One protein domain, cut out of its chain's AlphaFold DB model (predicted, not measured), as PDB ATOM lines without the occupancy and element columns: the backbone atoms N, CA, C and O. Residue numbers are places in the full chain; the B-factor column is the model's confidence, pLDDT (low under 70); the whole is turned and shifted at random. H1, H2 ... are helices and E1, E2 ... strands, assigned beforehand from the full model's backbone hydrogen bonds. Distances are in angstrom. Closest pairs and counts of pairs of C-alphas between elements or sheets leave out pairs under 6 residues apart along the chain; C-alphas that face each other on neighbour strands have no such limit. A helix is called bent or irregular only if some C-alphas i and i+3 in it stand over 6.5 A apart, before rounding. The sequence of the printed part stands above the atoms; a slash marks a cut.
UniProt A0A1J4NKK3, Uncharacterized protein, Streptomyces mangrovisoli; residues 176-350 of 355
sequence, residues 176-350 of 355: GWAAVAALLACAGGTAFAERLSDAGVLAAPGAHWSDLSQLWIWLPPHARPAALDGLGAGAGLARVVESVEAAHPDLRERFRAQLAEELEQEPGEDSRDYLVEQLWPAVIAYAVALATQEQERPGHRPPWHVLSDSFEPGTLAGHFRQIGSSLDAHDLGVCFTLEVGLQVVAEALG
ATOM      1  N   GLY A 176      67.825  59.504-173.613       94.25
ATOM      2  CA  GLY A 176      66.567  58.794-173.838       94.25
ATOM      3  C   GLY A 176      66.425  58.137-175.217       94.25
ATOM      4  O   GLY A 176      65.717  57.141-175.331       94.25
ATOM      5  N   TRP A 177      67.110  58.616-176.266       96.00
ATOM      6  CA  TRP A 177      67.024  57.979-177.591       96.00
ATOM      7  C   TRP A 177      67.609  56.560-177.611       96.00
ATOM      8  O   TRP A 177      67.118  55.714-178.358       96.00
ATOM      9  N   ALA A 178      68.572  56.254-176.732       95.12
ATOM     10  CA  ALA A 178      69.067  54.888-176.559       95.12
ATOM     11  C   ALA A 178      67.981  53.947-176.003       95.12
ATOM     12  O   ALA A 178      67.942  52.774-176.358       95.12
ATOM     13  N   ALA A 179      67.054  54.450-175.179       95.62
ATOM     14  CA  ALA A 179      65.937  53.652-174.676       95.62
ATOM     15  C   ALA A 179      64.895  53.349-175.761       95.62
ATOM     16  O   ALA A 179      64.426  52.215-175.874       95.62
ATOM     17  N   VAL A 180      64.600  54.329-176.621       96.75
ATOM     18  CA  VAL A 180      63.742  54.129-177.802       96.75
ATOM     19  C   VAL A 180      64.354  53.080-178.737       96.75
ATOM     20  O   VAL A 180      63.651  52.171-179.186       96.75
ATOM     21  N   ALA A 181      65.668  53.153-178.985       97.06
ATOM     22  CA  ALA A 181      66.384  52.139-179.759       97.06
ATOM     23  C   ALA A 181      66.290  50.752-179.113       97.06
ATOM     24  O   ALA A 181      65.973  49.781-179.801       97.06
ATOM     25  N   ALA A 182      66.495  50.659-177.794       97.50
ATOM     26  CA  ALA A 182      66.382  49.405-177.055       97.50
ATOM     27  C   ALA A 182      64.996  48.774-177.221       97.50
ATOM     28  O   ALA A 182      64.906  47.583-177.510       97.50
ATOM     29  N   LEU A 183      63.920  49.560-177.097       97.00
ATOM     30  CA  LEU A 183      62.550  49.071-177.259       97.00
ATOM     31  C   LEU A 183      62.285  48.559-178.676       97.00
ATOM     32  O   LEU A 183      61.794  47.442-178.843       97.00
ATOM     33  N   LEU A 184      62.658  49.328-179.701       96.31
ATOM     34  CA  LEU A 184      62.492  48.904-181.094       96.31
ATOM     35  C   LEU A 184      63.315  47.648-181.414       96.31
ATOM     36  O   LEU A 184      62.803  46.741-182.070       96.31
ATOM     37  N   ALA A 185      64.555  47.560-180.930       96.19
ATOM     38  CA  ALA A 185      65.413  46.392-181.119       96.19
ATOM     39  C   ALA A 185      64.880  45.153-180.375       96.19
ATOM     40  O   ALA A 185      64.824  44.069-180.956       96.19
ATOM     41  N   CYS A 186      64.397  45.308-179.136       96.56
ATOM     42  CA  CYS A 186      63.741  44.235-178.383       96.56
ATOM     43  C   CYS A 186      62.482  43.727-179.100       96.56
ATOM     44  O   CYS A 186      62.301  42.522-179.273       96.56
ATOM     45  N   ALA A 187      61.624  44.643-179.557       94.94
ATOM     46  CA  ALA A 187      60.381  44.300-180.234       94.94
ATOM     47  C   ALA A 187      60.616  43.705-181.630       94.94
ATOM     48  O   ALA A 187      59.910  42.783-182.042       94.94
ATOM     49  N   GLY A 188      61.601  44.215-182.369       93.19
ATOM     50  CA  GLY A 188      61.962  43.717-183.690       93.19
ATOM     51  C   GLY A 188      62.706  42.376-183.648       93.19
ATOM     52  O   GLY A 188      62.552  41.561-184.563       93.19
ATOM     53  N   GLY A 189      63.477  42.113-182.594       92.44
ATOM     54  CA  GLY A 189      64.327  40.930-182.478       92.44
ATOM     55  C   GLY A 189      65.445  40.890-183.529       92.44
ATOM     56  O   GLY A 189      65.694  41.852-184.252       92.44
ATOM     57  N   THR A 190      66.104  39.737-183.670       90.31
ATOM     58  CA  THR A 190      67.316  39.589-184.507       90.31
ATOM     59  C   THR A 190      67.101  39.875-185.998       90.31
ATOM     60  O   THR A 190      68.057  40.172-186.706       90.31
ATOM     61  N   ALA A 191      65.861  39.787-186.488       89.75
ATOM     62  CA  ALA A 191      65.506  40.069-187.883       89.75
ATOM     63  C   ALA A 191      65.335  41.571-188.180       89.75
ATOM     64  O   ALA A 191      65.085  41.952-189.324       89.75
ATOM     65  N   PHE A 192      65.413  42.446-187.172       91.44
ATOM     66  CA  PHE A 192      65.132  43.861-187.375       91.44
ATOM     67  C   PHE A 192      66.180  44.557-188.246       91.44
ATOM     68  O   PHE A 192      65.794  45.248-189.184       91.44
ATOM     69  N   ALA A 193      67.472  44.296-188.029       91.31
ATOM     70  CA  ALA A 193      68.544  44.858-188.858       91.31
ATOM     71  C   ALA A 193      68.421  44.480-190.352       91.31
ATOM     72  O   ALA A 193      68.636  45.319-191.227       91.31
ATOM     73  N   GLU A 194      68.025  43.239-190.656       90.19
ATOM     74  CA  GLU A 194      67.778  42.790-192.036       90.19
ATOM     75  C   GLU A 194      66.622  43.581-192.661       90.19
ATOM     76  O   GLU A 194      66.762  44.138-193.745       90.19
ATOM     77  N   ARG A 195      65.515  43.749-191.929       89.31
ATOM     78  CA  ARG A 195      64.367  44.539-192.403       89.31
ATOM     79  C   ARG A 195      64.687  46.019-192.582       89.31
ATOM     80  O   ARG A 195      64.182  46.628-193.522       89.31
ATOM     81  N   LEU A 196      65.506  46.598-191.704       90.19
ATOM     82  CA  LEU A 196      65.997  47.964-191.880       90.19
ATOM     83  C   LEU A 196      66.803  48.070-193.178       90.19
ATOM     84  O   LEU A 196      66.541  48.970-193.970       90.19
ATOM     85  N   SER A 197      67.698  47.112-193.440       88.56
ATOM     86  CA  SER A 197      68.486  47.052-194.679       88.56
ATOM     87  C   SER A 197      67.597  46.934-195.926       88.56
ATOM     88  O   SER A 197      67.772  47.682-196.890       88.56
ATOM     89  N   ASP A 198      66.593  46.054-195.889       87.62
ATOM     90  CA  ASP A 198      65.653  45.825-196.997       87.62
ATOM     91  C   ASP A 198      64.751  47.030-197.286       87.62
ATOM     92  O   ASP A 198      64.298  47.219-198.417       87.62
ATOM     93  N   ALA A 199      64.508  47.881-196.286       84.31
ATOM     94  CA  ALA A 199      63.722  49.098-196.447       84.31
ATOM     95  C   ALA A 199      64.436  50.188-197.278       84.31
ATOM     96  O   ALA A 199      63.862  51.254-197.510       84.31
ATOM     97  N   GLY A 200      65.656  49.923-197.765       69.56
ATOM     98  CA  GLY A 200      66.365  50.786-198.710       69.56
ATOM     99  C   GLY A 200      66.981  52.028-198.067       69.56
ATOM    100  O   GLY A 200      67.095  53.067-198.721       69.56
ATOM    101  N   VAL A 201      67.353  51.939-196.789       68.44
ATOM    102  CA  VAL A 201      68.095  52.999-196.097       68.44
ATOM    103  C   VAL A 201      69.456  53.240-196.761       68.44
ATOM    104  O   VAL A 201      70.097  52.325-197.274       68.44
ATOM    105  N   LEU A 202      69.894  54.503-196.779       68.38
ATOM    106  CA  LEU A 202      71.122  54.936-197.463       68.38
ATOM    107  C   LEU A 202      72.415  54.475-196.765       68.38
ATOM    108  O   LEU A 202      73.483  54.552-197.369       68.38
ATOM    109  N   ALA A 203      72.321  54.010-195.520       76.25
ATOM    110  CA  ALA A 203      73.432  53.534-194.705       76.25
ATOM    111  C   ALA A 203      73.092  52.165-194.105       76.25
ATOM    112  O   ALA A 203      71.925  51.883-193.837       76.25
ATOM    113  N   ALA A 204      74.108  51.323-193.899       83.81
ATOM    114  CA  ALA A 204      73.925  50.055-193.202       83.81
ATOM    115  C   ALA A 204      73.429  50.321-191.766       83.81
ATOM    116  O   ALA A 204      74.010  51.181-191.100       83.81
ATOM    117  N   PRO A 205      72.385  49.619-191.286       86.88
ATOM    118  CA  PRO A 205      71.905  49.779-189.917       86.88
ATOM    119  C   PRO A 205      72.996  49.452-188.898       86.88
ATOM    120  O   PRO A 205      73.792  48.533-189.115       86.88
ATOM    121  N   GLY A 206      72.996  50.152-187.764       88.50
ATOM    122  CA  GLY A 206      73.870  49.817-186.642       88.50
ATOM    123  C   GLY A 206      73.705  48.361-186.179       88.50
ATOM    124  O   GLY A 206      72.598  47.818-186.150       88.50
ATOM    125  N   ALA A 207      74.799  47.716-185.759       90.50
ATOM    126  CA  ALA A 207      74.776  46.329-185.272       90.50
ATOM    127  C   ALA A 207      73.826  46.124-184.073       90.50
ATOM    128  O   ALA A 207      73.294  45.036-183.854       90.50
ATOM    129  N   HIS A 208      73.545  47.197-183.331       92.19
ATOM    130  CA  HIS A 208      72.658  47.176-182.178       92.19
ATOM    131  C   HIS A 208      71.188  46.858-182.493       92.19
ATOM    132  O   HIS A 208      70.444  46.463-181.595       92.19
ATOM    133  N   TRP A 209      70.764  46.972-183.756       94.56
ATOM    134  CA  TRP A 209      69.413  46.590-184.176       94.56
ATOM    135  C   TRP A 209      69.194  45.076-184.234       94.56
ATOM    136  O   TRP A 209      68.047  44.634-184.265       94.56
ATOM    137  N   SER A 210      70.258  44.270-184.265       92.38
ATOM    138  CA  SER A 210      70.186  42.802-184.202       92.38
ATOM    139  C   SER A 210      70.846  42.216-182.953       92.38
ATOM    140  O   SER A 210      70.496  41.101-182.563       92.38
ATOM    141  N   ASP A 211      71.752  42.959-182.314       92.81
ATOM    142  CA  ASP A 211      72.452  42.565-181.094       92.81
ATOM    143  C   ASP A 211      72.443  43.700-180.056       92.81
ATOM    144  O   ASP A 211      73.253  44.624-180.102       92.81
ATOM    145  N   LEU A 212      71.560  43.593-179.056       90.81
ATOM    146  CA  LEU A 212      71.442  44.574-177.968       90.81
ATOM    147  C   LEU A 212      72.742  44.775-177.178       90.81
ATOM    148  O   LEU A 212      72.886  45.794-176.509       90.81
ATOM    149  N   SER A 213      73.697  43.840-177.229       91.00
ATOM    150  CA  SER A 213      74.993  44.042-176.578       91.00
ATOM    151  C   SER A 213      75.798  45.178-177.211       91.00
ATOM    152  O   SER A 213      76.590  45.799-176.504       91.00
ATOM    153  N   GLN A 214      75.537  45.502-178.485       92.19
ATOM    154  CA  GLN A 214      76.157  46.615-179.210       92.19
ATOM    155  C   GLN A 214      75.473  47.963-178.949       92.19
ATOM    156  O   GLN A 214      76.046  49.010-179.256       92.19
ATOM    157  N   LEU A 215      74.261  47.973-178.380       94.06
ATOM    158  CA  LEU A 215      73.592  49.219-178.013       94.06
ATOM    159  C   LEU A 215      74.279  49.800-176.783       94.06
ATOM    160  O   LEU A 215      74.169  49.236-175.700       94.06
ATOM    161  N   TRP A 216      74.973  50.923-176.919       93.00
ATOM    162  CA  TRP A 216      75.557  51.595-175.765       93.00
ATOM    163  C   TRP A 216      74.545  52.539-175.109       93.00
ATOM    164  O   TRP A 216      73.714  53.158-175.772       93.00
ATOM    165  N   ILE A 217      74.639  52.664-173.788       93.12
ATOM    166  CA  ILE A 217      73.879  53.624-172.989       93.12
ATOM    167  C   ILE A 217      74.868  54.577-172.334       93.12
ATOM    168  O   ILE A 217      75.904  54.161-171.808       93.12
ATOM    169  N   TRP A 218      74.546  55.869-172.377       93.25
ATOM    170  CA  TRP A 218      75.333  56.870-171.680       93.25
ATOM    171  C   TRP A 218      75.212  56.686-170.165       93.25
ATOM    172  O   TRP A 218      74.115  56.743-169.619       93.25
ATOM    173  N   LEU A 219      76.347  56.493-169.492       92.62
ATOM    174  CA  LEU A 219      76.440  56.397-168.038       92.62
ATOM    175  C   LEU A 219      77.361  57.510-167.509       92.62
ATOM    176  O   LEU A 219      78.590  57.359-167.563       92.62
ATOM    177  N   PRO A 220      76.835  58.605-166.939       88.06
ATOM    178  CA  PRO A 220      77.648  59.738-166.500       88.06
ATOM    179  C   PRO A 220      78.565  59.324-165.334       88.06
ATOM    180  O   PRO A 220      78.052  58.922-164.295       88.06
ATOM    181  N   PRO A 221      79.910  59.422-165.436       85.06
ATOM    182  CA  PRO A 221      80.840  58.853-164.448       85.06
ATOM    183  C   PRO A 221      80.647  59.258-162.982       85.06
ATOM    184  O   PRO A 221      81.114  58.550-162.097       85.06
ATOM    185  N   HIS A 222      80.006  60.396-162.715       82.94
ATOM    186  CA  HIS A 222      79.884  60.965-161.370       82.94
ATOM    187  C   HIS A 222      78.489  60.825-160.752       82.94
ATOM    188  O   HIS A 222      78.292  61.276-159.627       82.94
ATOM    189  N   ALA A 223      77.534  60.228-161.467       83.31
ATOM    190  CA  ALA A 223      76.130  60.205-161.057       83.31
ATOM    191  C   ALA A 223      75.452  58.841-161.291       83.31
ATOM    192  O   ALA A 223      74.229  58.740-161.403       83.31
ATOM    193  N   ARG A 224      76.257  57.772-161.357       90.06
ATOM    194  CA  ARG A 224      75.761  56.402-161.508       90.06
ATOM    195  C   ARG A 224      75.241  55.860-160.176       90.06
ATOM    196  O   ARG A 224      75.803  56.182-159.128       90.06
ATOM    197  N   PRO A 225      74.200  55.018-160.206       93.44
ATOM    198  CA  PRO A 225      73.824  54.219-159.056       93.44
ATOM    199  C   PRO A 225      74.880  53.136-158.814       93.44
ATOM    200  O   PRO A 225      75.533  52.675-159.751       93.44
ATOM    201  N   ALA A 226      74.976  52.663-157.569       94.88
ATOM    202  CA  ALA A 226      75.982  51.683-157.148       94.88
ATOM    203  C   ALA A 226      75.992  50.401-158.005       94.88
ATOM    204  O   ALA A 226      77.047  49.807-158.231       94.88
ATOM    205  N   ALA A 227      74.829  49.997-158.528       96.44
ATOM    206  CA  ALA A 227      74.695  48.862-159.440       96.44
ATOM    207  C   ALA A 227      75.498  49.025-160.749       96.44
ATOM    208  O   ALA A 227      75.831  48.031-161.387       96.44
ATOM    209  N   LEU A 228      75.825  50.258-161.152       95.94
ATOM    210  CA  LEU A 228      76.477  50.598-162.420       95.94
ATOM    211  C   LEU A 228      77.885  51.204-162.242       95.94
ATOM    212  O   LEU A 228      78.522  51.564-163.233       95.94
ATOM    213  N   ASP A 229      78.405  51.295-161.012       92.31
ATOM    214  CA  ASP A 229      79.694  51.944-160.702       92.31
ATOM    215  C   ASP A 229      80.889  51.316-161.439       92.31
ATOM    216  O   ASP A 229      81.838  52.010-161.807       92.31
ATOM    217  N   GLY A 230      80.845  50.000-161.669       89.94
ATOM    218  CA  GLY A 230      81.911  49.251-162.340       89.94
ATOM    219  C   GLY A 230      81.903  49.342-163.869       89.94
ATOM    220  O   GLY A 230      82.836  48.856-164.507       89.94
ATOM    221  N   LEU A 231      80.863  49.930-164.462       93.50
ATOM    222  CA  LEU A 231      80.729  50.063-165.910       93.50
ATOM    223  C   LEU A 231      81.358  51.368-166.397       93.50
ATOM    224  O   LEU A 231      81.464  52.343-165.661       93.50
ATOM    225  N   GLY A 232      81.800  51.421-167.648       90.88
ATOM    226  CA  GLY A 232      82.294  52.662-168.237       90.88
ATOM    227  C   GLY A 232      81.193  53.554-168.819       90.88
ATOM    228  O   GLY A 232      80.012  53.241-168.738       90.88
ATOM    229  N   ALA A 233      81.577  54.710-169.374       89.81
ATOM    230  CA  ALA A 233      80.615  55.757-169.744       89.81
ATOM    231  C   ALA A 233      79.734  55.432-170.962       89.81
ATOM    232  O   ALA A 233      78.651  55.988-171.079       89.81
ATOM    233  N   GLY A 234      80.179  54.527-171.833       86.12
ATOM    234  CA  GLY A 234      79.405  54.008-172.962       86.12
ATOM    235  C   GLY A 234      79.187  52.506-172.840       86.12
ATOM    236  O   GLY A 234      79.582  51.763-173.733       86.12
ATOM    237  N   ALA A 235      78.665  52.044-171.704       92.69
ATOM    238  CA  ALA A 235      78.462  50.619-171.474       92.69
ATOM    239  C   ALA A 235      77.374  50.050-172.395       92.69
ATOM    240  O   ALA A 235      76.362  50.701-172.645       92.69
ATOM    241  N   GLY A 236      77.573  48.826-172.877       94.88
ATOM    242  CA  GLY A 236      76.599  48.097-173.680       94.88
ATOM    243  C   GLY A 236      75.396  47.688-172.834       94.88
ATOM    244  O   GLY A 236      75.551  47.299-171.673       94.88
ATOM    245  N   LEU A 237      74.197  47.733-173.411       96.44
ATOM    246  CA  LEU A 237      72.940  47.464-172.720       96.44
ATOM    247  C   LEU A 237      72.939  46.076-172.074       96.44
ATOM    248  O   LEU A 237      72.520  45.949-170.929       96.44
ATOM    249  N   ALA A 238      73.489  45.052-172.731       95.06
ATOM    250  CA  ALA A 238      73.613  43.722-172.124       95.06
ATOM    251  C   ALA A 238      74.365  43.757-170.778       95.06
ATOM    252  O   ALA A 238      73.924  43.167-169.795       95.06
ATOM    253  N   ARG A 239      75.463  44.521-170.694       96.44
ATOM    254  CA  ARG A 239      76.262  44.665-169.467       96.44
ATOM    255  C   ARG A 239      75.552  45.502-168.408       96.44
ATOM    256  O   ARG A 239      75.718  45.232-167.219       96.44
ATOM    257  N   VAL A 240      74.757  46.488-168.828       97.38
ATOM    258  CA  VAL A 240      73.877  47.256-167.936       97.38
ATOM    259  C   VAL A 240      72.825  46.334-167.320       97.38
ATOM    260  O   VAL A 240      72.744  46.265-166.098       97.38
ATOM    261  N   VAL A 241      72.097  45.566-168.137       97.88
ATOM    262  CA  VAL A 241      71.082  44.601-167.679       97.88
ATOM    263  C   VAL A 241      71.681  43.605-166.690       97.88
ATOM    264  O   VAL A 241      71.181  43.476-165.578       97.88
ATOM    265  N   GLU A 242      72.799  42.968-167.051       97.50
ATOM    266  CA  GLU A 242      73.491  42.013-166.178       97.50
ATOM    267  C   GLU A 242      73.881  42.631-164.829       97.50
ATOM    268  O   GLU A 242      73.755  41.983-163.792       97.50
ATOM    269  N   SER A 243      74.352  43.882-164.826       98.00
ATOM    270  CA  SER A 243      74.783  44.555-163.596       98.00
ATOM    271  C   SER A 243      73.599  44.930-162.701       98.00
ATOM    272  O   SER A 243      73.668  44.733-161.487       98.00
ATOM    273  N   VAL A 244      72.493  45.404-163.289       98.12
ATOM    274  CA  VAL A 244      71.255  45.714-162.554       98.12
ATOM    275  C   VAL A 244      70.647  44.449-161.954       98.12
ATOM    276  O   VAL A 244      70.364  44.424-160.758       98.12
ATOM    277  N   GLU A 245      70.496  43.378-162.737       97.69
ATOM    278  CA  GLU A 245      69.920  42.120-162.241       97.69
ATOM    279  C   GLU A 245      70.816  41.442-161.196       97.69
ATOM    280  O   GLU A 245      70.314  40.863-160.233       97.69
ATOM    281  N   ALA A 246      72.143  41.549-161.320       98.06
ATOM    282  CA  ALA A 246      73.057  41.042-160.299       98.06
ATOM    283  C   ALA A 246      72.962  41.824-158.978       98.06
ATOM    284  O   ALA A 246      73.086  41.233-157.904       98.06
ATOM    285  N   ALA A 247      72.754  43.143-159.045       98.19
ATOM    286  CA  ALA A 247      72.583  43.989-157.866       98.19
ATOM    287  C   ALA A 247      71.195  43.825-157.217       98.19
ATOM    288  O   ALA A 247      71.071  43.943-155.995       98.19
ATOM    289  N   HIS A 248      70.173  43.514-158.019       97.69
ATOM    290  CA  HIS A 248      68.774  43.392-157.609       97.69
ATOM    291  C   HIS A 248      68.170  42.069-158.119       97.69
ATOM    292  O   HIS A 248      67.362  42.072-159.049       97.69
ATOM    293  N   PRO A 249      68.541  40.917-157.530       97.56
ATOM    294  CA  PRO A 249      68.112  39.605-158.027       97.56
ATOM    295  C   PRO A 249      66.596  39.360-157.929       97.56
ATOM    296  O   PRO A 249      66.079  38.482-158.610       97.56
ATOM    297  N   ASP A 250      65.885  40.135-157.109       97.00
ATOM    298  CA  ASP A 250      64.439  40.059-156.880       97.00
ATOM    299  C   ASP A 250      63.626  41.048-157.741       97.00
ATOM    300  O   ASP A 250      62.413  41.168-157.581       97.00
ATOM    301  N   LEU A 251      64.258  41.770-158.673       96.38
ATOM    302  CA  LEU A 251      63.627  42.882-159.401       96.38
ATOM    303  C   LEU A 251      62.378  42.465-160.191       96.38
ATOM    304  O   LEU A 251      61.357  43.148-160.177       96.38
ATOM    305  N   ARG A 252      62.425  41.290-160.821       95.88
ATOM    306  CA  ARG A 252      61.290  40.720-161.563       95.88
ATOM    307  C   ARG A 252      60.160  40.258-160.647       95.88
ATOM    308  O   ARG A 252      59.003  40.222-161.050       95.88
ATOM    309  N   GLU A 253      60.483  39.847-159.427       95.25
ATOM    310  CA  GLU A 253      59.491  39.441-158.430       95.25
ATOM    311  C   GLU A 253      58.797  40.673-157.847       95.25
ATOM    312  O   GLU A 253      57.578  40.657-157.694       95.25
ATOM    313  N   ARG A 254      59.541  41.766-157.630       95.56
ATOM    314  CA  ARG A 254      58.974  43.075-157.273       95.56
ATOM    315  C   ARG A 254      58.027  43.599-158.343       95.56
ATOM    316  O   ARG A 254      56.929  44.009-157.996       95.56
ATOM    317  N   PHE A 255      58.404  43.500-159.621       95.12
ATOM    318  CA  PHE A 255      57.514  43.827-160.741       95.12
ATOM    319  C   PHE A 255      56.182  43.077-160.647       95.12
ATOM    320  O   PHE A 255      55.122  43.694-160.650       95.12
ATOM    321  N   ARG A 256      56.230  41.748-160.503       93.25
ATOM    322  CA  ARG A 256      55.013  40.929-160.407       93.25
ATOM    323  C   ARG A 256      54.171  41.277-159.182       93.25
ATOM    324  O   ARG A 256      52.950  41.245-159.270       93.25
ATOM    325  N   ALA A 257      54.814  41.577-158.054       92.25
ATOM    326  CA  ALA A 257      54.123  41.982-156.837       92.25
ATOM    327  C   ALA A 257      53.411  43.329-157.019       92.25
ATOM    328  O   ALA A 257      52.229  43.426-156.710       92.25
ATOM    329  N   GLN A 258      54.096  44.328-157.580       91.69
ATOM    330  CA  GLN A 258      53.517  45.651-157.807       91.69
ATOM    331  C   GLN A 258      52.381  45.612-158.830       91.69
ATOM    332  O   GLN A 258      51.317  46.170-158.588       91.69
ATOM    333  N   LEU A 259      52.554  44.868-159.924       90.50
ATOM    334  CA  LEU A 259      51.481  44.700-160.895       90.50
ATOM    335  C   LEU A 259      50.252  44.011-160.282       90.50
ATOM    336  O   LEU A 259      49.124  44.395-160.572       90.50
ATOM    337  N   ALA A 260      50.443  43.014-159.412       88.19
ATOM    338  CA  ALA A 260      49.322  42.387-158.715       88.19
ATOM    339  C   ALA A 260      48.559  43.392-157.829       88.19
ATOM    340  O   ALA A 260      47.331  43.352-157.796       88.19
ATOM    341  N   GLU A 261      49.259  44.314-157.158       86.19
ATOM    342  CA  GLU A 261      48.638  45.379-156.356       86.19
ATOM    343  C   GLU A 261      47.852  46.393-157.207       86.19
ATOM    344  O   GLU A 261      46.810  46.885-156.765       86.19
ATOM    345  N   GLU A 262      48.319  46.702-158.419       84.00
ATOM    346  CA  GLU A 262      47.601  47.565-159.367       84.00
ATOM    347  C   GLU A 262      46.346  46.873-159.917       84.00
ATOM    348  O   GLU A 262      45.260  47.454-159.903       84.00
ATOM    349  N   LEU A 263      46.453  45.598-160.299       83.12
ATOM    350  CA  LEU A 263      45.337  44.816-160.841       83.12
ATOM    351  C   LEU A 263      44.268  44.469-159.794       83.12
ATOM    352  O   LEU A 263      43.091  44.370-160.131       83.12
ATOM    353  N   GLU A 264      44.619  44.319-158.510       75.44
ATOM    354  CA  GLU A 264      43.633  44.121-157.433       75.44
ATOM    355  C   GLU A 264      42.645  45.297-157.301       75.44
ATOM    356  O   GLU A 264      41.534  45.128-156.784       75.44
ATOM    357  N   GLN A 265      43.018  46.483-157.792       65.50
ATOM    358  CA  GLN A 265      42.153  47.661-157.823       65.50
ATOM    359  C   GLN A 265      41.119  47.598-158.964       65.50
ATOM    360  O   GLN A 265      40.115  48.316-158.909       65.50
ATOM    361  N   GLU A 266      41.289  46.687-159.930       61.34
ATOM    362  CA  GLU A 266      40.394  46.471-161.069       61.34
ATOM    363  C   GLU A 266      39.682  45.100-160.987       61.34
ATOM    364  O   GLU A 266      40.252  44.045-161.275       61.34
ATOM    365  N   PRO A 267      38.396  45.049-160.584       50.62
ATOM    366  CA  PRO A 267      37.704  43.781-160.380       50.62
ATOM    367  C   PRO A 267      37.451  43.049-161.706       50.62
ATOM    368  O   PRO A 267      36.497  43.357-162.420       50.62
ATOM    369  N   GLY A 268      38.242  42.009-161.982       60.50
ATOM    370  CA  GLY A 268      37.985  41.049-163.061       60.50
ATOM    371  C   GLY A 268      39.194  40.626-163.894       60.50
ATOM    372  O   GLY A 268      39.020  39.751-164.744       60.50
ATOM    373  N   GLU A 269      40.379  41.200-163.666       55.59
ATOM    374  CA  GLU A 269      41.570  40.871-164.454       55.59
ATOM    375  C   GLU A 269      42.344  39.650-163.931       55.59
ATOM    376  O   GLU A 269      42.350  39.310-162.747       55.59
ATOM    377  N   ASP A 270      42.889  38.913-164.898       57.22
ATOM    378  CA  ASP A 270      43.336  37.522-164.828       57.22
ATOM    379  C   ASP A 270      44.743  37.418-164.209       57.22
ATOM    380  O   ASP A 270      45.578  38.303-164.365       57.22
ATOM    381  N   SER A 271      45.042  36.296-163.551       56.03
ATOM    382  CA  SER A 271      46.299  36.020-162.830       56.03
ATOM    383  C   SER A 271      47.500  35.742-163.757       56.03
ATOM    384  O   SER A 271      48.257  34.791-163.530       56.03
ATOM    385  N   ARG A 272      47.618  36.465-164.873       70.19
ATOM    386  CA  ARG A 272      48.640  36.235-165.901       70.19
ATOM    387  C   ARG A 272      49.973  36.849-165.490       70.19
ATOM    388  O   ARG A 272      50.024  37.913-164.887       70.19
ATOM    389  N   ASP A 273      51.061  36.172-165.854       78.06
ATOM    390  CA  ASP A 273      52.397  36.768-165.808       78.06
ATOM    391  C   ASP A 273      52.505  37.732-166.997       78.06
ATOM    392  O   ASP A 273      52.794  37.319-168.117       78.06
ATOM    393  N   TYR A 274      52.160  38.997-166.769       86.94
ATOM    394  CA  TYR A 274      52.205  40.065-167.772       86.94
ATOM    395  C   TYR A 274      53.634  40.521-168.096       86.94
ATOM    396  O   TYR A 274      53.802  41.388-168.949       86.94
ATOM    397  N   LEU A 275      54.661  39.949-167.448       89.19
ATOM    398  CA  LEU A 275      56.056  40.224-167.774       89.19
ATOM    399  C   LEU A 275      56.384  39.728-169.188       89.19
ATOM    400  O   LEU A 275      56.526  38.529-169.439       89.19
ATOM    401  N   VAL A 276      56.593  40.667-170.104       92.50
ATOM    402  CA  VAL A 276      57.117  40.390-171.440       92.50
ATOM    403  C   VAL A 276      58.638  40.366-171.360       92.50
ATOM    404  O   VAL A 276      59.312  41.383-171.508       92.50
ATOM    405  N   GLU A 277      59.182  39.172-171.138       93.81
ATOM    406  CA  GLU A 277      60.620  38.892-171.010       93.81
ATOM    407  C   GLU A 277      61.484  39.563-172.089       93.81
ATOM    408  O   GLU A 277      62.560  40.091-171.812       93.81
ATOM    409  N   GLN A 278      60.985  39.599-173.325       95.25
ATOM    410  CA  GLN A 278      61.664  40.216-174.462       95.25
ATOM    411  C   GLN A 278      61.860  41.729-174.297       95.25
ATOM    412  O   GLN A 278      62.807  42.268-174.859       95.25
ATOM    413  N   LEU A 279      60.984  42.413-173.558       96.38
ATOM    414  CA  LEU A 279      61.017  43.865-173.363       96.38
ATOM    415  C   LEU A 279      61.767  44.287-172.100       96.38
ATOM    416  O   LEU A 279      62.091  45.462-171.957       96.38
ATOM    417  N   TRP A 280      62.100  43.354-171.207       97.19
ATOM    418  CA  TRP A 280      62.795  43.667-169.957       97.19
ATOM    419  C   TRP A 280      64.114  44.452-170.139       97.19
ATOM    420  O   TRP A 280      64.339  45.415-169.401       97.19
ATOM    421  N   PRO A 281      64.966  44.165-171.148       97.88
ATOM    422  CA  PRO A 281      66.129  45.010-171.428       97.88
ATOM    423  C   PRO A 281      65.762  46.460-171.772       97.88
ATOM    424  O   PRO A 281      66.464  47.380-171.359       97.88
ATOM    425  N   ALA A 282      64.658  46.681-172.493       97.38
ATOM    426  CA  ALA A 282      64.184  48.020-172.833       97.38
ATOM    427  C   ALA A 282      63.677  48.779-171.600       97.38
ATOM    428  O   ALA A 282      63.944  49.971-171.481       97.38
ATOM    429  N   VAL A 283      63.030  48.091-170.653       97.25
ATOM    430  CA  VAL A 283      62.625  48.669-169.360       97.25
ATOM    431  C   VAL A 283      63.839  49.228-168.612       97.25
ATOM    432  O   VAL A 283      63.850  50.392-168.209       97.25
ATOM    433  N   ILE A 284      64.900  48.423-168.486       97.88
ATOM    434  CA  ILE A 284      66.146  48.847-167.833       97.88
ATOM    435  C   ILE A 284      66.804  49.996-168.610       97.88
ATOM    436  O   ILE A 284      67.271  50.960-168.001       97.88
ATOM    437  N   ALA A 285      66.806  49.932-169.945       97.25
ATOM    438  CA  ALA A 285      67.330  51.004-170.785       97.25
ATOM    439  C   ALA A 285      66.592  52.329-170.546       97.25
ATOM    440  O   ALA A 285      67.246  53.353-170.359       97.25
ATOM    441  N   TYR A 286      65.255  52.308-170.504       95.81
ATOM    442  CA  TYR A 286      64.425  53.475-170.203       95.81
ATOM    443  C   TYR A 286      64.748  54.060-168.832       95.81
ATOM    444  O   TYR A 286      65.037  55.253-168.750       95.81
ATOM    445  N   ALA A 287      64.788  53.233-167.783       95.62
ATOM    446  CA  ALA A 287      65.080  53.701-166.430       95.62
ATOM    447  C   ALA A 287      66.422  54.447-166.382       95.62
ATOM    448  O   ALA A 287      66.511  55.584-165.920       95.62
ATOM    449  N   VAL A 288      67.467  53.822-166.925       95.81
ATOM    450  CA  VAL A 288      68.830  54.359-166.878       95.81
ATOM    451  C   VAL A 288      68.993  55.592-167.760       95.81
ATOM    452  O   VAL A 288      69.577  56.590-167.330       95.81
ATOM    453  N   ALA A 289      68.481  55.550-168.988       94.94
ATOM    454  CA  ALA A 289      68.621  56.636-169.946       94.94
ATOM    455  C   ALA A 289      67.876  57.900-169.501       94.94
ATOM    456  O   ALA A 289      68.382  59.008-169.678       94.94
ATOM    457  N   LEU A 290      66.692  57.751-168.908       91.88
ATOM    458  CA  LEU A 290      65.874  58.885-168.497       91.88
ATOM    459  C   LEU A 290      66.365  59.531-167.207       91.88
ATOM    460  O   LEU A 290      66.474  60.755-167.167       91.88
ATOM    461  N   ALA A 291      66.786  58.734-166.222       92.25
ATOM    462  CA  ALA A 291      67.483  59.260-165.052       92.25
ATOM    463  C   ALA A 291      68.756  60.014-165.453       92.25
ATOM    464  O   ALA A 291      69.045  61.102-164.957       92.25
ATOM    465  N   THR A 292      69.505  59.463-166.409       91.62
ATOM    466  CA  THR A 292      70.690  60.123-166.958       91.62
ATOM    467  C   THR A 292      70.327  61.445-167.633       91.62
ATOM    468  O   THR A 292      70.972  62.464-167.392       91.62
ATOM    469  N   GLN A 293      69.274  61.462-168.450       90.38
ATOM    470  CA  GLN A 293      68.827  62.672-169.132       90.38
ATOM    471  C   GLN A 293      68.385  63.768-168.153       90.38
ATOM    472  O   GLN A 293      68.692  64.938-168.382       90.38
ATOM    473  N   GLU A 294      67.699  63.403-167.069       89.94
ATOM    474  CA  GLU A 294      67.320  64.321-165.992       89.94
ATOM    475  C   GLU A 294      68.553  64.972-165.347       89.94
ATOM    476  O   GLU A 294      68.615  66.194-165.204       89.94
ATOM    477  N   GLN A 295      69.578  64.172-165.039       88.38
ATOM    478  CA  GLN A 295      70.828  64.655-164.443       88.38
ATOM    479  C   GLN A 295      71.594  65.611-165.367       88.38
ATOM    480  O   GLN A 295      72.179  66.592-164.909       88.38
ATOM    481  N   GLU A 296      71.596  65.341-166.671       88.56
ATOM    482  CA  GLU A 296      72.285  66.171-167.664       88.56
ATOM    483  C   GLU A 296      71.548  67.473-167.983       88.56
ATOM    484  O   GLU A 296      72.131  68.398-168.556       88.56
ATOM    485  N   ARG A 297      70.259  67.554-167.639       83.62
ATOM    486  CA  ARG A 297      69.386  68.680-167.976       83.62
ATOM    487  C   ARG A 297      68.552  69.110-166.767       83.62
ATOM    488  O   ARG A 297      67.329  69.123-166.851       83.62
ATOM    489  N   PRO A 298      69.175  69.590-165.675       79.50
ATOM    490  CA  PRO A 298      68.465  69.923-164.435       79.50
ATOM    491  C   PRO A 298      67.466  71.089-164.569       79.50
ATOM    492  O   PRO A 298      66.678  71.341-163.664       79.50
ATOM    493  N   GLY A 299      67.510  71.844-165.674       77.94
ATOM    494  CA  GLY A 299      66.521  72.879-165.993       77.94
ATOM    495  C   GLY A 299      65.297  72.368-166.762       77.94
ATOM    496  O   GLY A 299      64.418  73.166-167.083       77.94
ATOM    497  N   HIS A 300      65.261  71.084-167.126       80.81
ATOM    498  CA  HIS A 300      64.130  70.442-167.796       80.81
ATOM    499  C   HIS A 300      63.214  69.801-166.756       80.81
ATOM    500  O   HIS A 300      63.654  69.455-165.661       80.81
ATOM    501  N   ARG A 301      61.930  69.645-167.096       83.75
ATOM    502  CA  ARG A 301      61.057  68.783-166.298       83.75
ATOM    503  C   ARG A 301      61.609  67.355-166.355       83.75
ATOM    504  O   ARG A 301      62.058  66.947-167.432       83.75
ATOM    505  N   PRO A 302      61.575  66.600-165.245       83.06
ATOM    506  CA  PRO A 302      61.981  65.206-165.266       83.06
ATOM    507  C   PRO A 302      61.188  64.445-166.335       83.06
ATOM    508  O   PRO A 302      59.972  64.626-166.428       83.06
ATOM    509  N   PRO A 303      61.827  63.599-167.156       81.00
ATOM    510  CA  PRO A 303      61.153  62.892-168.247       81.00
ATOM    511  C   PRO A 303      60.075  61.903-167.770       81.00
ATOM    512  O   PRO A 303      59.290  61.442-168.593       81.00
ATOM    513  N   TRP A 304      60.029  61.598-166.469       83.94
ATOM    514  CA  TRP A 304      59.085  60.676-165.829       83.94
ATOM    515  C   TRP A 304      57.620  61.096-165.964       83.94
ATOM    516  O   TRP A 304      56.764  60.237-166.137       83.94
ATOM    517  N   HIS A 305      57.342  62.404-165.969       79.19
ATOM    518  CA  HIS A 305      55.979  62.948-165.890       79.19
ATOM    519  C   HIS A 305      55.054  62.614-167.074       79.19
ATOM    520  O   HIS A 305      53.861  62.885-166.992       79.19
ATOM    521  N   VAL A 306      55.590  62.101-168.186       80.94
ATOM    522  CA  VAL A 306      54.828  61.770-169.409       80.94
ATOM    523  C   VAL A 306      54.889  60.289-169.771       80.94
ATOM    524  O   VAL A 306      54.296  59.884-170.762       80.94
ATOM    525  N   LEU A 307      55.635  59.471-169.023       79.31
ATOM    526  CA  LEU A 307      55.930  58.100-169.449       79.31
ATOM    527  C   LEU A 307      54.758  57.141-169.301       79.31
ATOM    528  O   LEU A 307      54.625  56.268-170.152       79.31
ATOM    529  N   SER A 308      53.918  57.320-168.279       73.50
ATOM    530  CA  SER A 308      52.676  56.548-168.138       73.50
ATOM    531  C   SER A 308      51.772  56.724-169.355       73.50
ATOM    532  O   SER A 308      51.165  55.775-169.823       73.50
ATOM    533  N   ASP A 309      51.746  57.935-169.908       80.94
ATOM    534  CA  ASP A 309      50.868  58.285-171.026       80.94
ATOM    535  C   ASP A 309      51.549  58.012-172.382       80.94
ATOM    536  O   ASP A 309      50.907  57.963-173.427       80.94
ATOM    537  N   SER A 310      52.867  57.778-172.374       84.94
ATOM    538  CA  SER A 310      53.652  57.559-173.590       84.94
ATOM    539  C   SER A 310      53.630  56.119-174.101       84.94
ATOM    540  O   SER A 310      54.126  55.883-175.198       84.94
ATOM    541  N   PHE A 311      53.114  55.144-173.350       89.44
ATOM    542  CA  PHE A 311      53.078  53.736-173.763       89.44
ATOM    543  C   PHE A 311      51.665  53.277-174.128       89.44
ATOM    544  O   PHE A 311      51.134  52.320-173.578       89.44
ATOM    545  N   GLU A 312      51.053  53.917-175.126       86.50
ATOM    546  CA  GLU A 312      49.695  53.538-175.516       86.50
ATOM    547  C   GLU A 312      49.636  52.261-176.383       86.50
ATOM    548  O   GLU A 312      50.340  52.166-177.402       86.50
ATOM    549  N   PRO A 313      48.714  51.314-176.090       86.38
ATOM    550  CA  PRO A 313      48.588  50.059-176.837       86.38
ATOM    551  C   PRO A 313      48.431  50.259-178.353       86.38
ATOM    552  O   PRO A 313      49.019  49.541-179.164       86.38
ATOM    553  N   GLY A 314      47.642  51.259-178.766       85.56
ATOM    554  CA  GLY A 314      47.367  51.537-180.179       85.56
ATOM    555  C   GLY A 314      48.598  52.015-180.953       85.56
ATOM    556  O   GLY A 314      48.834  51.567-182.085       85.56
ATOM    557  N   THR A 315      49.394  52.891-180.340       86.69
ATOM    558  CA  THR A 315      50.631  53.414-180.926       86.69
ATOM    559  C   THR A 315      51.707  52.340-180.961       86.69
ATOM    560  O   THR A 315      52.258  52.059-182.032       86.69
ATOM    561  N   LEU A 316      51.939  51.649-179.839       90.75
ATOM    562  CA  LEU A 316      52.903  50.549-179.758       90.75
ATOM    563  C   LEU A 316      52.590  49.454-180.781       90.75
ATOM    564  O   LEU A 316      53.469  49.061-181.554       90.75
ATOM    565  N   ALA A 317      51.328  49.027-180.891       89.06
ATOM    566  CA  ALA A 317      50.909  48.039-181.883       89.06
ATOM    567  C   ALA A 317      51.142  48.505-183.321       89.06
ATOM    568  O   ALA A 317      51.472  47.710-184.206       89.06
ATOM    569  N   GLY A 318      50.984  49.802-183.564       88.44
ATOM    570  CA  GLY A 318      51.313  50.444-184.821       88.44
ATOM    571  C   GLY A 318      52.784  50.306-185.205       88.44
ATOM    572  O   GLY A 318      53.088  49.811-186.295       88.44
ATOM    573  N   HIS A 319      53.683  50.702-184.304       89.88
ATOM    574  CA  HIS A 319      55.130  50.585-184.490       89.88
ATOM    575  C   HIS A 319      55.568  49.120-184.625       89.88
ATOM    576  O   HIS A 319      56.262  48.764-185.579       89.88
ATOM    577  N   PHE A 320      55.109  48.249-183.725       93.12
ATOM    578  CA  PHE A 320      55.506  46.840-183.668       93.12
ATOM    579  C   PHE A 320      55.089  46.080-184.928       93.12
ATOM    580  O   PHE A 320      55.867  45.296-185.476       93.12
ATOM    581  N   ARG A 321      53.898  46.372-185.466       90.81
ATOM    582  CA  ARG A 321      53.440  45.800-186.738       90.81
ATOM    583  C   ARG A 321      54.348  46.192-187.904       90.81
ATOM    584  O   ARG A 321      54.659  45.339-188.731       90.81
ATOM    585  N   GLN A 322      54.769  47.456-187.982       89.25
ATOM    586  CA  GLN A 322      55.604  47.954-189.086       89.25
ATOM    587  C   GLN A 322      57.020  47.372-189.064       89.25
ATOM    588  O   GLN A 322      57.602  47.147-190.121       89.25
ATOM    589  N   ILE A 323      57.555  47.064-187.881       90.62
ATOM    590  CA  ILE A 323      58.841  46.363-187.757       90.62
ATOM    591  C   ILE A 323      58.704  44.839-187.822       90.62
ATOM    592  O   ILE A 323      59.699  44.146-187.644       90.62
ATOM    593  N   GLY A 324      57.505  44.291-188.055       89.62
ATOM    594  CA  GLY A 324      57.279  42.846-188.114       89.62
ATOM    595  C   GLY A 324      57.555  42.128-186.789       89.62
ATOM    596  O   GLY A 324      58.088  41.015-186.800       89.62
ATOM    597  N   SER A 325      57.246  42.778-185.665       91.94
ATOM    598  CA  SER A 325      57.343  42.189-184.330       91.94
ATOM    599  C   SER A 325      56.363  41.025-184.168       91.94
ATOM    600  O   SER A 325      55.249  41.057-184.693       91.94
ATOM    601  N   SER A 326      56.768  40.003-183.411       89.06
ATOM    602  CA  SER A 326      55.873  38.930-182.964       89.06
ATOM    603  C   SER A 326      55.157  39.247-181.649       89.06
ATOM    604  O   SER A 326      54.360  38.428-181.197       89.06
ATOM    605  N   LEU A 327      55.463  40.382-181.014       89.00
ATOM    606  CA  LEU A 327      54.803  40.816-179.787       89.00
ATOM    607  C   LEU A 327      53.417  41.371-180.120       89.00
ATOM    608  O   LEU A 327      53.276  42.211-181.014       89.00
ATOM    609  N   ASP A 328      52.397  40.922-179.391       81.75
ATOM    610  CA  ASP A 328      51.077  41.537-179.474       81.75
ATOM    611  C   ASP A 328      51.056  42.791-178.604       81.75
ATOM    612  O   ASP A 328      50.834  42.725-177.405       81.75
ATOM    613  N   ALA A 329      51.304  43.952-179.202       74.94
ATOM    614  CA  ALA A 329      51.244  45.221-178.479       74.94
ATOM    615  C   ALA A 329      49.815  45.732-178.210       74.94
ATOM    616  O   ALA A 329      49.665  46.804-177.636       74.94
ATOM    617  N   HIS A 330      48.768  44.980-178.581       74.00
ATOM    618  CA  HIS A 330      47.435  45.191-177.999       74.00
ATOM    619  C   HIS A 330      47.254  44.414-176.687       74.00
ATOM    620  O   HIS A 330      46.239  44.600-176.018       74.00
ATOM    621  N   ASP A 331      48.196  43.530-176.337       79.56
ATOM    622  CA  ASP A 331      48.237  42.881-175.032       79.56
ATOM    623  C   ASP A 331      48.649  43.912-173.976       79.56
ATOM    624  O   ASP A 331      49.675  44.590-174.106       79.56
ATOM    625  N   LEU A 332      47.857  43.998-172.907       82.69
ATOM    626  CA  LEU A 332      48.148  44.843-171.753       82.69
ATOM    627  C   LEU A 332      49.512  44.512-171.133       82.69
ATOM    628  O   LEU A 332      50.149  45.391-170.566       82.69
ATOM    629  N   GLY A 333      50.015  43.283-171.304       85.94
ATOM    630  CA  GLY A 333      51.328  42.880-170.807       85.94
ATOM    631  C   GLY A 333      52.482  43.707-171.356       85.94
ATOM    632  O   GLY A 333      53.437  43.964-170.628       85.94
ATOM    633  N   VAL A 334      52.391  44.190-172.599       90.50
ATOM    634  CA  VAL A 334      53.417  45.083-173.158       90.50
ATOM    635  C   VAL A 334      53.436  46.414-172.409       90.50
ATOM    636  O   VAL A 334      54.505  46.842-171.979       90.50
ATOM    637  N   CYS A 335      52.271  47.037-172.222       90.31
ATOM    638  CA  CYS A 335      52.164  48.344-171.572       90.31
ATOM    639  C   CYS A 335      52.531  48.231-170.089       90.31
ATOM    640  O   CYS A 335      53.439  48.920-169.639       90.31
ATOM    641  N   PHE A 336      51.976  47.247-169.373       91.12
ATOM    642  CA  PHE A 336      52.318  46.995-167.971       91.12
ATOM    643  C   PHE A 336      53.799  46.668-167.764       91.12
ATOM    644  O   PHE A 336      54.405  47.174-166.822       91.12
ATOM    645  N   THR A 337      54.418  45.864-168.640       94.19
ATOM    646  CA  THR A 337      55.865  45.594-168.552       94.19
ATOM    647  C   THR A 337      56.678  46.880-168.654       94.19
ATOM    648  O   THR A 337      57.650  47.036-167.918       94.19
ATOM    649  N   LEU A 338      56.297  47.791-169.551       93.31
ATOM    650  CA  LEU A 338      56.994  49.060-169.738       93.31
ATOM    651  C   LEU A 338      56.726  50.027-168.582       93.31
ATOM    652  O   LEU A 338      57.682  50.517-167.996       93.31
ATOM    653  N   GLU A 339      55.469  50.263-168.218       91.44
ATOM    654  CA  GLU A 339      55.065  51.248-167.207       91.44
ATOM    655  C   GLU A 339      55.477  50.829-165.789       91.44
ATOM    656  O   GLU A 339      56.288  51.500-165.146       91.44
ATOM    657  N   VAL A 340      54.992  49.673-165.325       92.56
ATOM    658  CA  VAL A 340      55.265  49.176-163.966       92.56
ATOM    659  C   VAL A 340      56.720  48.747-163.837       92.56
ATOM    660  O   VAL A 340      57.384  49.025-162.835       92.56
ATOM    661  N   GLY A 341      57.259  48.091-164.870       94.81
ATOM    662  CA  GLY A 341      58.658  47.680-164.880       94.81
ATOM    663  C   GLY A 341      59.599  48.873-164.754       94.81
ATOM    664  O   GLY A 341      60.562  48.808-163.990       94.81
ATOM    665  N   LEU A 342      59.313  49.971-165.457       94.12
ATOM    666  CA  LEU A 342      60.146  51.167-165.422       94.12
ATOM    667  C   LEU A 342      60.198  51.763-164.019       94.12
ATOM    668  O   LEU A 342      61.287  52.073-163.535       94.12
ATOM    669  N   GLN A 343      59.042  51.878-163.362       92.94
ATOM    670  CA  GLN A 343      58.964  52.365-161.991       92.94
ATOM    671  C   GLN A 343      59.774  51.472-161.044       92.94
ATOM    672  O   GLN A 343      60.647  51.961-160.329       92.94
ATOM    673  N   VAL A 344      59.561  50.155-161.099       95.25
ATOM    674  CA  VAL A 344      60.250  49.187-160.233       95.25
ATOM    675  C   VAL A 344      61.768  49.227-160.417       95.25
ATOM    676  O   VAL A 344      62.516  49.178-159.437       95.25
ATOM    677  N   VAL A 345      62.247  49.326-161.661       96.88
ATOM    678  CA  VAL A 345      63.684  49.436-161.946       96.88
ATOM    679  C   VAL A 345      64.237  50.773-161.452       96.88
ATOM    680  O   VAL A 345      65.295  50.787-160.819       96.88
ATOM    681  N   ALA A 346      63.549  51.887-161.711       94.62
ATOM    682  CA  ALA A 346      63.998  53.209-161.283       94.62
ATOM    683  C   ALA A 346      64.097  53.312-159.751       94.62
ATOM    684  O   ALA A 346      65.134  53.729-159.231       94.62
ATOM    685  N   GLU A 347      63.082  52.831-159.029       94.56
ATOM    686  CA  GLU A 347      63.075  52.782-157.565       94.56
ATOM    687  C   GLU A 347      64.205  51.899-157.015       94.56
ATOM    688  O   GLU A 347      64.901  52.286-156.072       94.56
ATOM    689  N   ALA A 348      64.443  50.727-157.615       96.31
ATOM    690  CA  ALA A 348      65.526  49.836-157.199       96.31
ATOM    691  C   ALA A 348      66.912  50.479-157.361       96.31
ATOM    692  O   ALA A 348      67.788  50.272-156.519       96.31
ATOM    693  N   LEU A 349      67.090  51.293-158.404       95.62
ATOM    694  CA  LEU A 349      68.308  52.063-158.653       95.62
ATOM    695  C   LEU A 349      68.407  53.341-157.800       95.62
ATOM    696  O   LEU A 349      69.450  53.997-157.811       95.62
ATOM    697  N   GLY A 350      67.376  53.656-157.011       93.19
ATOM    698  CA  GLY A 350      67.354  54.783-156.080       93.19
ATOM    699  C   GLY A 350      66.955  56.116-156.713       93.19
ATOM    700  O   GLY A 350      67.340  57.163-156.188       93.19
TER     701      GLY A 350
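Overview. This is residues 176 to 350 of the 355 residues of an uncharacterized protein of Streptomyces mangrovisoli (UniProt A0A1J4NKK3). A long helix, H4, runs through the core, with the first arm of a bent helix, H1a, beside it in the opposite direction, and H7 and H2 crossing it. H3 crosses H7 and is the helix farthest from the core after H1b, the other arm of H1, while a tiny hairpin, E1 and E2, packs through E1 near H1a, H2 and H4. Residues 198 to 203 stick out. The printed part has 175 residues, with seven named helices and two strands in the order H1, E1, E2, H2, H3, H4, H5, H6, H7; the sheet, E1 - E2, is antiparallel, and the class is mostly helix. It is compact, with a radius of gyration of the C-alphas of 16.3 A, and spans 51 by 40 by 32 A.

Arrangement. H1, residues 176 to 198, was assigned as one helix by its hydrogen bonds but is bent, C-alphas 187 and 190 being 9.4 A apart; its arms H1a, residues 176 to 187, and H1b, residues 190 to 198, are about perpendicular at 77 degrees. H1a touches H4, residues 277 to 296, the hub, at a shallow tilt of 5 degrees, opposite ways; the closest C-alphas are those of Ala 179 and Tyr 286, 4.7 A. E1, residues 216 to 218, and E2, residues 234 to 236, form an antiparallel hairpin, with N 217 and O 235 2.9 A apart, within hydrogen-bond range. H2, residues 237 to 247, touches residues 281 to 285 of H4 alone, about perpendicular at 88 degrees, closest at C-alphas Val 241 and Pro 281, 6.2 A. H7, residues 332 to 348, touches H4 at a steep tilt of 47 degrees, the same way, closest at C-alphas Val 283 and Leu 342, 5.3 A. H3, residues 251 to 263, touches H7, closest at C-alphas Phe 255 and Gly 341, 5.8 A. H5, residues 303 to 306, touches residues 290 to 294 of H4 alone, closest at C-alphas Leu 290 and Pro 303, 6.2 A. H6, residues 313 to 322, only just touches H7, with 3 pairs of C-alphas within 8 A, closest at Pro 313 and Cys 335, 6.6 A. Every O i to N i+4 pair is within hydrogen-bond range in H1a, H2, H3, H6 and H7, against 4 of 5 in H1b and 14 of 16 in H4; H5 is too short for one.

Along the chain. H1a begins at C-alpha 176, (66.567, 58.794, -173.838), and is 17.0 A long; H3 is 18.4 A, H4 29.9 A and H7 23.2 A, ending at C-alpha 348, (65.526, 49.836, -157.199).

Size, cuts and confidence. The C-alphas farthest apart, those of Leu 202 and Pro 267, are 51.2 A apart. The printed part has no cut; the links H1 to E1, E1 to E2 and H3 to H4 are long. The pLDDT is under 70 at residues 200 to 202 and 265 to 271.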